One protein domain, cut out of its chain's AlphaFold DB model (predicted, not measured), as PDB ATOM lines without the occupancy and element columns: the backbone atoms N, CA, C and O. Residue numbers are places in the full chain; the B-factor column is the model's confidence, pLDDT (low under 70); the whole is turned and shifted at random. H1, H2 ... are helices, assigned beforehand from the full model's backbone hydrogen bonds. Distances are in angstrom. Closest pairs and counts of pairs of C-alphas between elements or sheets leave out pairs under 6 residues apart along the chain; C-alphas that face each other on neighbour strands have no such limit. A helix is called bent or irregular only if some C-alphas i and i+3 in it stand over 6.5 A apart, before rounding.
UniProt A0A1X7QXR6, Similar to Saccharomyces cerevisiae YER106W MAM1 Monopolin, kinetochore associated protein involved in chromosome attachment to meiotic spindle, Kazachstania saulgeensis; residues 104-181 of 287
ATOM      1  N   ASN A 104      -0.458  -6.791  -2.367       89.50
ATOM      2  CA  ASN A 104      -1.521  -5.970  -2.957       89.50
ATOM      3  C   ASN A 104      -1.413  -5.835  -4.488       89.50
ATOM      4  O   ASN A 104      -2.055  -4.976  -5.083       89.50
ATOM      5  N   HIS A 105      -0.589  -6.655  -5.145       90.00
ATOM      6  CA  HIS A 105      -0.449  -6.617  -6.601       90.00
ATOM      7  C   HIS A 105      -1.692  -7.208  -7.269       90.00
ATOM      8  O   HIS A 105      -2.050  -8.355  -6.988       90.00
ATOM      9  N   TYR A 106      -2.294  -6.473  -8.208       89.56
ATOM     10  CA  TYR A 106      -3.467  -6.942  -8.949       89.56
ATOM     11  C   TYR A 106      -3.216  -8.297  -9.630       89.56
ATOM     12  O   TYR A 106      -4.028  -9.209  -9.485       89.56
ATOM     13  N   SER A 107      -2.044  -8.495 -10.249       91.44
ATOM     14  CA  SER A 107      -1.666  -9.764 -10.896       91.44
ATOM     15  C   SER A 107      -1.643 -10.966  -9.937       91.44
ATOM     16  O   SER A 107      -1.853 -12.107 -10.346       91.44
ATOM     17  N   CYS A 108      -1.419 -10.726  -8.641       92.75
ATOM     18  CA  CYS A 108      -1.428 -11.756  -7.598       92.75
ATOM     19  C   CYS A 108      -2.801 -11.932  -6.927       92.75
ATOM     20  O   CYS A 108      -2.953 -12.814  -6.076       92.75
ATOM     21  N   SER A 109      -3.777 -11.082  -7.254       91.75
ATOM     22  CA  SER A 109      -5.103 -11.099  -6.642       91.75
ATOM     23  C   SER A 109      -5.902 -12.334  -7.058       91.75
ATOM     24  O   SER A 109      -5.728 -12.898  -8.141       91.75
ATOM     25  N   LYS A 110      -6.821 -12.749  -6.183       91.38
ATOM     26  CA  LYS A 110      -7.739 -13.855  -6.469       91.38
ATOM     27  C   LYS A 110      -8.718 -13.501  -7.587       91.38
ATOM     28  O   LYS A 110      -9.064 -14.370  -8.373       91.38
ATOM     29  N   GLU A 111      -9.125 -12.237  -7.671       91.69
ATOM     30  CA  GLU A 111      -9.980 -11.725  -8.743       91.69
ATOM     31  C   GLU A 111      -9.327 -11.922 -10.113       91.69
ATOM     32  O   GLU A 111      -9.917 -12.544 -10.995       91.69
ATOM     33  N   ASN A 112      -8.071 -11.498 -10.251       92.06
ATOM     34  CA  ASN A 112      -7.316 -11.683 -11.480       92.06
ATOM     35  C   ASN A 112      -7.064 -13.169 -11.792       92.06
ATOM     36  O   ASN A 112      -7.267 -13.622 -12.910       92.06
ATOM     37  N   MET A 113      -6.710 -13.976 -10.786       92.44
ATOM     38  CA  MET A 113      -6.547 -15.423 -10.974       92.44
ATOM     39  C   MET A 113      -7.832 -16.102 -11.489       92.44
ATOM     40  O   MET A 113      -7.756 -17.027 -12.294       92.44
ATOM     41  N   LEU A 114      -9.008 -15.664 -11.021       91.38
ATOM     42  CA  LEU A 114     -10.309 -16.217 -11.416       91.38
ATOM     43  C   LEU A 114     -10.799 -15.714 -12.779       91.38
ATOM     44  O   LEU A 114     -11.581 -16.412 -13.426       91.38
ATOM     45  N   SER A 115     -10.361 -14.534 -13.225       93.62
ATOM     46  CA  SER A 115     -10.728 -13.992 -14.541       93.62
ATOM     47  C   SER A 115     -10.045 -14.743 -15.696       93.62
ATOM     48  O   SER A 115     -10.523 -14.721 -16.832       93.62
ATOM     49  N   ILE A 116      -8.960 -15.468 -15.407       91.56
ATOM     50  CA  ILE A 116      -8.148 -16.185 -16.389       91.56
ATOM     51  C   ILE A 116      -8.597 -17.644 -16.489       91.56
ATOM     52  O   ILE A 116      -8.472 -18.439 -15.559       91.56
ATOM     53  N   SER A 117      -9.055 -18.046 -17.674       91.50
ATOM     54  CA  SER A 117      -9.560 -19.404 -17.922       91.50
ATOM     55  C   SER A 117      -8.479 -20.493 -17.881       91.50
ATOM     56  O   SER A 117      -8.767 -21.653 -17.576       91.50
ATOM     57  N   CYS A 118      -7.227 -20.142 -18.189       93.81
ATOM     58  CA  CYS A 118      -6.102 -21.069 -18.241       93.81
ATOM     59  C   CYS A 118      -5.066 -20.735 -17.166       93.81
ATOM     60  O   CYS A 118      -4.326 -19.760 -17.284       93.81
ATOM     61  N   SER A 119      -4.925 -21.609 -16.166       92.75
ATOM     62  CA  SER A 119      -4.004 -21.389 -15.040       92.75
ATOM     63  C   SER A 119      -2.541 -21.212 -15.458       92.75
ATOM     64  O   SER A 119      -1.765 -20.611 -14.723       92.75
ATOM     65  N   ARG A 120      -2.143 -21.726 -16.632       95.50
ATOM     66  CA  ARG A 120      -0.787 -21.532 -17.164       95.50
ATOM     67  C   ARG A 120      -0.527 -20.084 -17.560       95.50
ATOM     68  O   ARG A 120       0.593 -19.635 -17.384       95.50
ATOM     69  N   ILE A 121      -1.534 -19.374 -18.068       94.44
ATOM     70  CA  ILE A 121      -1.397 -17.959 -18.436       94.44
ATOM     71  C   ILE A 121      -1.139 -17.149 -17.169       94.44
ATOM     72  O   ILE A 121      -0.155 -16.431 -17.079       94.44
ATOM     73  N   TRP A 122      -1.937 -17.363 -16.127       95.00
ATOM     74  CA  TRP A 122      -1.688 -16.706 -14.852       95.00
ATOM     75  C   TRP A 122      -0.298 -17.062 -14.285       95.00
ATOM     76  O   TRP A 122       0.548 -16.197 -14.079       95.00
ATOM     77  N   PHE A 123      -0.013 -18.355 -14.106       95.75
ATOM     78  CA  PHE A 123       1.172 -18.805 -13.371       95.75
ATOM     79  C   PHE A 123       2.510 -18.659 -14.123       95.75
ATOM     80  O   PHE A 123       3.554 -18.467 -13.494       95.75
ATOM     81  N   LEU A 124       2.512 -18.799 -15.453       94.88
ATOM     82  CA  LEU A 124       3.728 -18.789 -16.282       94.88
ATOM     83  C   LEU A 124       3.868 -17.540 -17.153       94.88
ATOM     84  O   LEU A 124       4.879 -17.423 -17.837       94.88
ATOM     85  N   PHE A 125       2.879 -16.647 -17.165       92.94
ATOM     86  CA  PHE A 125       2.947 -15.416 -17.946       92.94
ATOM     87  C   PHE A 125       2.714 -14.191 -17.065       92.94
ATOM     88  O   PHE A 125       3.622 -13.388 -16.892       92.94
ATOM     89  N   GLU A 126       1.561 -14.061 -16.417       93.00
ATOM     90  CA  GLU A 126       1.299 -12.860 -15.610       93.00
ATOM     91  C   GLU A 126       2.174 -12.764 -14.361       93.00
ATOM     92  O   GLU A 126       2.603 -11.678 -13.975       93.00
ATOM     93  N   LEU A 127       2.491 -13.899 -13.736       94.38
ATOM     94  CA  LEU A 127       3.424 -13.916 -12.611       94.38
ATOM     95  C   LEU A 127       4.901 -13.767 -13.032       94.38
ATOM     96  O   LEU A 127       5.767 -13.754 -12.155       94.38
ATOM     97  N   GLU A 128       5.205 -13.645 -14.331       93.31
ATOM     98  CA  GLU A 128       6.540 -13.249 -14.818       93.31
ATOM     99  C   GLU A 128       6.772 -11.736 -14.744       93.31
ATOM    100  O   GLU A 128       7.918 -11.294 -14.823       93.31
ATOM    101  N   LEU A 129       5.713 -10.947 -14.540       92.62
ATOM    102  CA  LEU A 129       5.830  -9.509 -14.332       92.62
ATOM    103  C   LEU A 129       6.660  -9.194 -13.079       92.62
ATOM    104  O   LEU A 129       6.649  -9.934 -12.088       92.62
ATOM    105  N   THR A 130       7.366  -8.070 -13.129       91.88
ATOM    106  CA  THR A 130       8.230  -7.555 -12.063       91.88
ATOM    107  C   THR A 130       7.963  -6.069 -11.841       91.88
ATOM    108  O   THR A 130       7.594  -5.365 -12.771       91.88
ATOM    109  N   ILE A 131       8.129  -5.588 -10.607       88.31
ATOM    110  CA  ILE A 131       8.019  -4.155 -10.266       88.31
ATOM    111  C   ILE A 131       9.408  -3.523 -10.152       88.31
ATOM    112  O   ILE A 131       9.604  -2.366 -10.501       88.31
ATOM    113  N   ASP A 132      10.378  -4.282  -9.644       85.50
ATOM    114  CA  ASP A 132      11.730  -3.814  -9.338       85.50
ATOM    115  C   ASP A 132      12.759  -4.191 -10.416       85.50
ATOM    116  O   ASP A 132      13.931  -3.832 -10.299       85.50
ATOM    117  N   GLY A 133      12.346  -4.950 -11.435       85.31
ATOM    118  CA  GLY A 133      13.229  -5.492 -12.466       85.31
ATOM    119  C   GLY A 133      14.132  -6.629 -11.976       85.31
ATOM    120  O   GLY A 133      14.921  -7.155 -12.757       85.31
ATOM    121  N   LYS A 134      14.040  -7.016 -10.696       87.25
ATOM    122  CA  LYS A 134      14.922  -8.016 -10.075       87.25
ATOM    123  C   LYS A 134      14.197  -9.326  -9.853       87.25
ATOM    124  O   LYS A 134      14.725 -10.377 -10.203       87.25
ATOM    125  N   TRP A 135      12.989  -9.278  -9.297       91.44
ATOM    126  CA  TRP A 135      12.211 -10.471  -8.980       91.44
ATOM    127  C   TRP A 135      10.841 -10.410  -9.640       91.44
ATOM    128  O   TRP A 135      10.104  -9.433  -9.495       91.44
ATOM    129  N   ASN A 136      10.467 -11.485 -10.331       93.81
ATOM    130  CA  ASN A 136       9.097 -11.641 -10.806       93.81
ATOM    131  C   ASN A 136       8.143 -12.010  -9.656       93.81
ATOM    132  O   ASN A 136       8.552 -12.492  -8.588       93.81
ATOM    133  N   PHE A 137       6.844 -11.820  -9.871       93.38
ATOM    134  CA  PHE A 137       5.826 -12.152  -8.875       93.38
ATOM    135  C   PHE A 137       5.786 -13.640  -8.521       93.38
ATOM    136  O   PHE A 137       5.452 -13.986  -7.385       93.38
ATOM    137  N   ARG A 138       6.172 -14.539  -9.430       94.69
ATOM    138  CA  ARG A 138       6.261 -15.971  -9.121       94.69
ATOM    139  C   ARG A 138       7.308 -16.250  -8.038       94.69
ATOM    140  O   ARG A 138       7.039 -16.984  -7.087       94.69
ATOM    141  N   ASN A 139       8.484 -15.642  -8.145       93.62
ATOM    142  CA  ASN A 139       9.574 -15.824  -7.193       93.62
ATOM    143  C   ASN A 139       9.379 -15.011  -5.912       93.62
ATOM    144  O   ASN A 139       9.710 -15.498  -4.837       93.62
ATOM    145  N   ASN A 140       8.825 -13.802  -6.005       92.31
ATOM    146  CA  ASN A 140       8.646 -12.944  -4.837       92.31
ATOM    147  C   ASN A 140       7.343 -13.253  -4.075       92.31
ATOM    148  O   ASN A 140       7.346 -13.458  -2.865       92.31
ATOM    149  N   CYS A 141       6.210 -13.335  -4.769       93.62
ATOM    150  CA  CYS A 141       4.898 -13.470  -4.132       93.62
ATOM    151  C   CYS A 141       4.471 -14.937  -4.019       93.62
ATOM    152  O   CYS A 141       4.228 -15.428  -2.914       93.62
ATOM    153  N   TYR A 142       4.415 -15.665  -5.141       95.50
ATOM    154  CA  TYR A 142       3.898 -17.040  -5.150       95.50
ATOM    155  C   TYR A 142       4.766 -17.981  -4.310       95.50
ATOM    156  O   TYR A 142       4.244 -18.746  -3.502       95.50
ATOM    157  N   HIS A 143       6.091 -17.891  -4.428       95.38
ATOM    158  CA  HIS A 143       6.999 -18.698  -3.616       95.38
ATOM    159  C   HIS A 143       6.793 -18.482  -2.109       95.38
ATOM    160  O   HIS A 143       6.670 -19.451  -1.359       95.38
ATOM    161  N   ASN A 144       6.719 -17.224  -1.662       94.06
ATOM    162  CA  ASN A 144       6.529 -16.890  -0.249       94.06
ATOM    163  C   ASN A 144       5.152 -17.326   0.274       94.06
ATOM    164  O   ASN A 144       5.034 -17.741   1.430       94.06
ATOM    165  N   LYS A 145       4.126 -17.273  -0.582       94.50
ATOM    166  CA  LYS A 145       2.763 -17.707  -0.262       94.50
ATOM    167  C   LYS A 145       2.617 -19.226  -0.209       94.50
ATOM    168  O   LYS A 145       1.943 -19.735   0.679       94.50
ATOM    169  N   VAL A 146       3.237 -19.941  -1.145       95.88
ATOM    170  CA  VAL A 146       2.985 -21.368  -1.383       95.88
ATOM    171  C   VAL A 146       4.186 -22.216  -0.977       95.88
ATOM    172  O   VAL A 146       4.131 -22.935   0.018       95.88
ATOM    173  N   TYR A 147       5.294 -22.130  -1.714       96.00
ATOM    174  CA  TYR A 147       6.424 -23.050  -1.542       96.00
ATOM    175  C   TYR A 147       7.089 -22.931  -0.174       96.00
ATOM    176  O   TYR A 147       7.321 -23.948   0.476       96.00
ATOM    177  N   LYS A 148       7.303 -21.707   0.314       94.44
ATOM    178  CA  LYS A 148       7.896 -21.453   1.633       94.44
ATOM    179  C   LYS A 148       7.012 -21.944   2.784       94.44
ATOM    180  O   LYS A 148       7.530 -22.308   3.837       94.44
ATOM    181  N   LYS A 149       5.687 -21.975   2.589       93.62
ATOM    182  CA  LYS A 149       4.730 -22.521   3.567       93.62
ATOM    183  C   LYS A 149       4.719 -24.047   3.579       93.62
ATOM    184  O   LYS A 149       4.538 -24.627   4.643       93.62
ATOM    185  N   ILE A 150       4.933 -24.680   2.426       94.19
ATOM    186  CA  ILE A 150       5.040 -26.142   2.314       94.19
ATOM    187  C   ILE A 150       6.379 -26.627   2.874       94.19
ATOM    188  O   ILE A 150       6.416 -27.585   3.639       94.19
ATOM    189  N   HIS A 151       7.481 -25.977   2.490       92.69
ATOM    190  CA  HIS A 151       8.815 -26.332   2.951       92.69
ATOM    191  C   HIS A 151       9.704 -25.081   3.093       92.69
ATOM    192  O   HIS A 151      10.047 -24.461   2.084       92.69
ATOM    193  N   PRO A 152      10.156 -24.724   4.313       90.81
ATOM    194  CA  PRO A 152      10.917 -23.492   4.553       90.81
ATOM    195  C   PRO A 152      12.240 -23.385   3.784       90.81
ATOM    196  O   PRO A 152      12.698 -22.280   3.510       90.81
ATOM    197  N   LEU A 153      12.854 -24.521   3.434       92.81
ATOM    198  CA  LEU A 153      14.129 -24.577   2.704       92.81
ATOM    199  C   LEU A 153      13.956 -24.724   1.183       92.81
ATOM    200  O   LEU A 153      14.915 -25.057   0.486       92.81
ATOM    201  N   TRP A 154      12.740 -24.552   0.651       93.69
ATOM    202  CA  TRP A 154      12.535 -24.576  -0.796       93.69
ATOM    203  C   TRP A 154      13.303 -23.408  -1.425       93.69
ATOM    204  O   TRP A 154      13.056 -22.250  -1.105       93.69
ATOM    205  N   LYS A 155      14.261 -23.696  -2.309       92.25
ATOM    206  CA  LYS A 155      15.123 -22.660  -2.891       92.25
ATOM    207  C   LYS A 155      14.382 -21.863  -3.966       92.25
ATOM    208  O   LYS A 155      13.691 -22.444  -4.803       92.25
ATOM    209  N   ILE A 156      14.573 -20.548  -3.968       90.62
ATOM    210  CA  ILE A 156      14.145 -19.667  -5.059       90.62
ATOM    211  C   ILE A 156      15.224 -19.697  -6.142       90.62
ATOM    212  O   ILE A 156      16.415 -19.677  -5.833       90.62
ATOM    213  N   GLN A 157      14.818 -19.740  -7.408       84.81
ATOM    214  CA  GLN A 157      15.724 -19.552  -8.538       84.81
ATOM    215  C   GLN A 157      15.293 -18.313  -9.315       84.81
ATOM    216  O   GLN A 157      14.220 -18.306  -9.921       84.81
ATOM    217  N   ASN A 158      16.131 -17.275  -9.312       86.75
ATOM    218  CA  ASN A 158      15.880 -16.108 -10.142       86.75
ATOM    219  C   ASN A 158      16.163 -16.451 -11.610       86.75
ATOM    220  O   ASN A 158      17.256 -16.903 -11.950       86.75
ATOM    221  N   CYS A 159      15.163 -16.295 -12.475       84.12
ATOM    222  CA  CYS A 159      15.323 -16.481 -13.914       84.12
ATOM    223  C   CYS A 159      15.717 -15.189 -14.636       84.12
ATOM    224  O   CYS A 159      16.274 -15.290 -15.722       84.12
ATOM    225  N   LEU A 160      15.491 -14.018 -14.032       85.50
ATOM    226  CA  LEU A 160      15.782 -12.717 -14.646       85.50
ATOM    227  C   LEU A 160      17.281 -12.375 -14.622       85.50
ATOM    228  O   LEU A 160      17.778 -11.704 -15.514       85.50
ATOM    229  N   GLU A 161      18.021 -12.889 -13.636       82.31
ATOM    230  CA  GLU A 161      19.477 -12.700 -13.516       82.31
ATOM    231  C   GLU A 161      20.299 -13.688 -14.362       82.31
ATOM    232  O   GLU A 161      21.527 -13.589 -14.433       82.31
ATOM    233  N   LYS A 162      19.654 -14.680 -14.989       82.44
ATOM    234  CA  LYS A 162      20.377 -15.668 -15.793       82.44
ATOM    235  C   LYS A 162      20.873 -15.009 -17.073       82.44
ATOM    236  O   LYS A 162      20.089 -14.454 -17.837       82.44
ATOM    237  N   LYS A 163      22.178 -15.126 -17.328       76.94
ATOM    238  CA  LYS A 163      22.761 -14.735 -18.614       76.94
ATOM    239  C   LYS A 163      22.055 -15.509 -19.725       76.94
ATOM    240  O   LYS A 163      21.921 -16.729 -19.640       76.94
ATOM    241  N   LEU A 164      21.580 -14.778 -20.729       78.25
ATOM    242  CA  LEU A 164      20.992 -15.352 -21.931       78.25
ATOM    243  C   LEU A 164      22.039 -16.226 -22.627       78.25
ATOM    244  O   LEU A 164      23.191 -15.824 -22.771       78.25
ATOM    245  N   ASN A 165      21.635 -17.430 -23.034       80.88
ATOM    246  CA  ASN A 165      22.478 -18.286 -23.863       80.88
ATOM    247  C   ASN A 165      22.671 -17.617 -25.233       80.88
ATOM    248  O   ASN A 165      21.733 -17.000 -25.740       80.88
ATOM    249  N   ASP A 166      23.824 -17.813 -25.871       77.06
ATOM    250  CA  ASP A 166      24.175 -17.142 -27.138       77.06
ATOM    251  C   ASP A 166      23.167 -17.391 -28.280       77.06
ATOM    252  O   ASP A 166      23.022 -16.568 -29.179       77.06
ATOM    253  N   ASN A 167      22.395 -18.481 -28.204       83.38
ATOM    254  CA  ASN A 167      21.381 -18.855 -29.198       83.38
ATOM    255  C   ASN A 167      19.961 -18.354 -28.874       83.38
ATOM    256  O   ASN A 167      19.002 -18.745 -29.542       83.38
ATOM    257  N   SER A 168      19.781 -17.568 -27.813       83.56
ATOM    258  CA  SER A 168      18.456 -17.093 -27.405       83.56
ATOM    259  C   SER A 168      18.086 -15.772 -28.077       83.56
ATOM    260  O   SER A 168      18.924 -14.904 -28.317       83.56
ATOM    261  N   VAL A 169      16.798 -15.620 -28.395       84.44
ATOM    262  CA  VAL A 169      16.261 -14.363 -28.922       84.44
ATOM    263  C   VAL A 169      16.394 -13.294 -27.841       84.44
ATOM    264  O   VAL A 169      16.019 -13.525 -26.691       84.44
ATOM    265  N   LYS A 170      16.917 -12.119 -28.214       83.19
ATOM    266  CA  LYS A 170      16.990 -10.967 -27.310       83.19
ATOM    267  C   LYS A 170      15.585 -10.638 -26.805       83.19
ATOM    268  O   LYS A 170      14.688 -10.377 -27.603       83.19
ATOM    269  N   PHE A 171      15.415 -10.659 -25.489       83.31
ATOM    270  CA  PHE A 171      14.165 -10.317 -24.828       83.31
ATOM    271  C   PHE A 171      14.302  -8.943 -24.176       83.31
ATOM    272  O   PHE A 171      15.241  -8.718 -23.413       83.31
ATOM    273  N   ASP A 172      13.387  -8.029 -24.492       86.56
ATOM    274  CA  ASP A 172      13.355  -6.716 -23.856       86.56
ATOM    275  C   ASP A 172      12.621  -6.799 -22.508       86.56
ATOM    276  O   ASP A 172      11.467  -7.218 -22.418       86.56
ATOM    277  N   MET A 173      13.312  -6.386 -21.447       83.75
ATOM    278  CA  MET A 173      12.800  -6.385 -20.076       83.75
ATOM    279  C   MET A 173      11.675  -5.364 -19.864       83.75
ATOM    280  O   MET A 173      10.914  -5.482 -18.898       83.75
ATOM    281  N   SER A 174      11.527  -4.390 -20.768       84.69
ATOM    282  CA  SER A 174      10.420  -3.430 -20.736       84.69
ATOM    283  C   SER A 174       9.048  -4.121 -20.781       84.69
ATOM    284  O   SER A 174       8.121  -3.669 -20.114       84.69
ATOM    285  N   TYR A 175       8.934  -5.278 -21.449       85.69
ATOM    286  CA  TYR A 175       7.674  -6.022 -21.579       85.69
ATOM    287  C   TYR A 175       7.170  -6.661 -20.280       85.69
ATOM    288  O   TYR A 175       5.976  -6.924 -20.157       85.69
ATOM    289  N   ILE A 176       8.059  -6.924 -19.318       87.00
ATOM    290  CA  ILE A 176       7.699  -7.486 -17.997       87.00
ATOM    291  C   ILE A 176       7.766  -6.450 -16.862       87.00
ATOM    292  O   ILE A 176       7.366  -6.724 -15.731       87.00
ATOM    293  N   THR A 177       8.220  -5.256 -17.239       83.88
ATOM    294  CA  THR A 177       8.184  -3.943 -16.592       83.88
ATOM    295  C   THR A 177       6.850  -3.484 -15.989       83.88
ATOM    296  O   THR A 177       6.221  -2.640 -16.622       83.88
ATOM    297  N   PHE A 178       6.346  -3.974 -14.848       74.38
ATOM    298  CA  PHE A 178       5.101  -3.413 -14.295       74.38
ATOM    299  C   PHE A 178       5.364  -2.039 -13.670       74.38
ATOM    300  O   PHE A 178       5.888  -1.933 -12.562       74.38
ATOM    301  N   ILE A 179       4.962  -0.983 -14.377       67.00
ATOM    302  CA  ILE A 179       4.945   0.381 -13.851       67.00
ATOM    303  C   ILE A 179       3.608   0.559 -13.123       67.00
ATOM    304  O   ILE A 179       2.564   0.556 -13.783       67.00
ATOM    305  N   PRO A 180       3.590   0.680 -11.783       62.94
ATOM    306  CA  PRO A 180       2.355   0.995 -11.082       62.94
ATOM    307  C   PRO A 180       1.831   2.330 -11.611       62.94
ATOM    308  O   PRO A 180       2.544   3.334 -11.572       62.94
ATOM    309  N   LEU A 181       0.599   2.340 -12.134       56.84
ATOM    310  CA  LEU A 181      -0.056   3.603 -12.447       56.84
ATOM    311  C   LEU A 181      -0.124   4.414 -11.146       56.84
ATOM    312  O   LEU A 181      -0.539   3.856 -10.122       56.84
TER     313      LEU A 181
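AT A GLANCE: This is residues 104 to 181 of the 287 residues of the protein "Similar to Saccharomyces cerevisiae YER106W MAM1 Monopolin, kinetochore associated protein involved in chromosome attachment to meiotic spindle" of Kazachstania saulgeensis (UniProt A0A1X7QXR6). With little regular structure, this is a loose-looking chain in which H1, H2 and H3 follow one another at steep angles, and residues 151 to 181 make a wide loop whose residues 162 to 172 stick out. The 78 printed residues hold three named helices, H1, H2, H3 in order, and no named strand; the class is all helix, with 26 residues in named elements. The whole is only just compact, close to loose, with a radius of gyration of the C-alphas of 13.6 A and spans of 37 by 33 by 25 A.

IN THESE COORDINATES: H1 is residues 110 to 115, from C-alpha 110 at (-7.739, -13.855, -6.469). H2 is residues 119 to 124. H3, residues 137 to 150, is 17.9 A long and ends at C-alpha 150 at (5.040, -26.142, 2.314); it is only just irregular, with C-alphas 145 and 148 6.6 A apart.

HOW THE PARTS SIT: H1 and H2 are close but not clearly touching, their closest C-alphas, of Met 113 and Trp 122, 6.3 A apart, at a steep tilt of 64 degrees, opposite ways. H2 and H3 are also close but not clearly touching: the closest C-alphas, of Phe 123 and Arg 138, are 7.2 A apart, and the lines are only just about perpendicular at 72 degrees. H1 and H3 are apart. In H1 and H2 every O i to N i+4 pair is within hydrogen-bond range, in H3 5 of 10.

THE WHOLE: The C-alphas of Glu 111 and Asp 166, the two farthest apart, are 39.2 A apart. The printed part has no cut; the link from H2 to H3 is long. Residues 179 to 181 have pLDDT under 70.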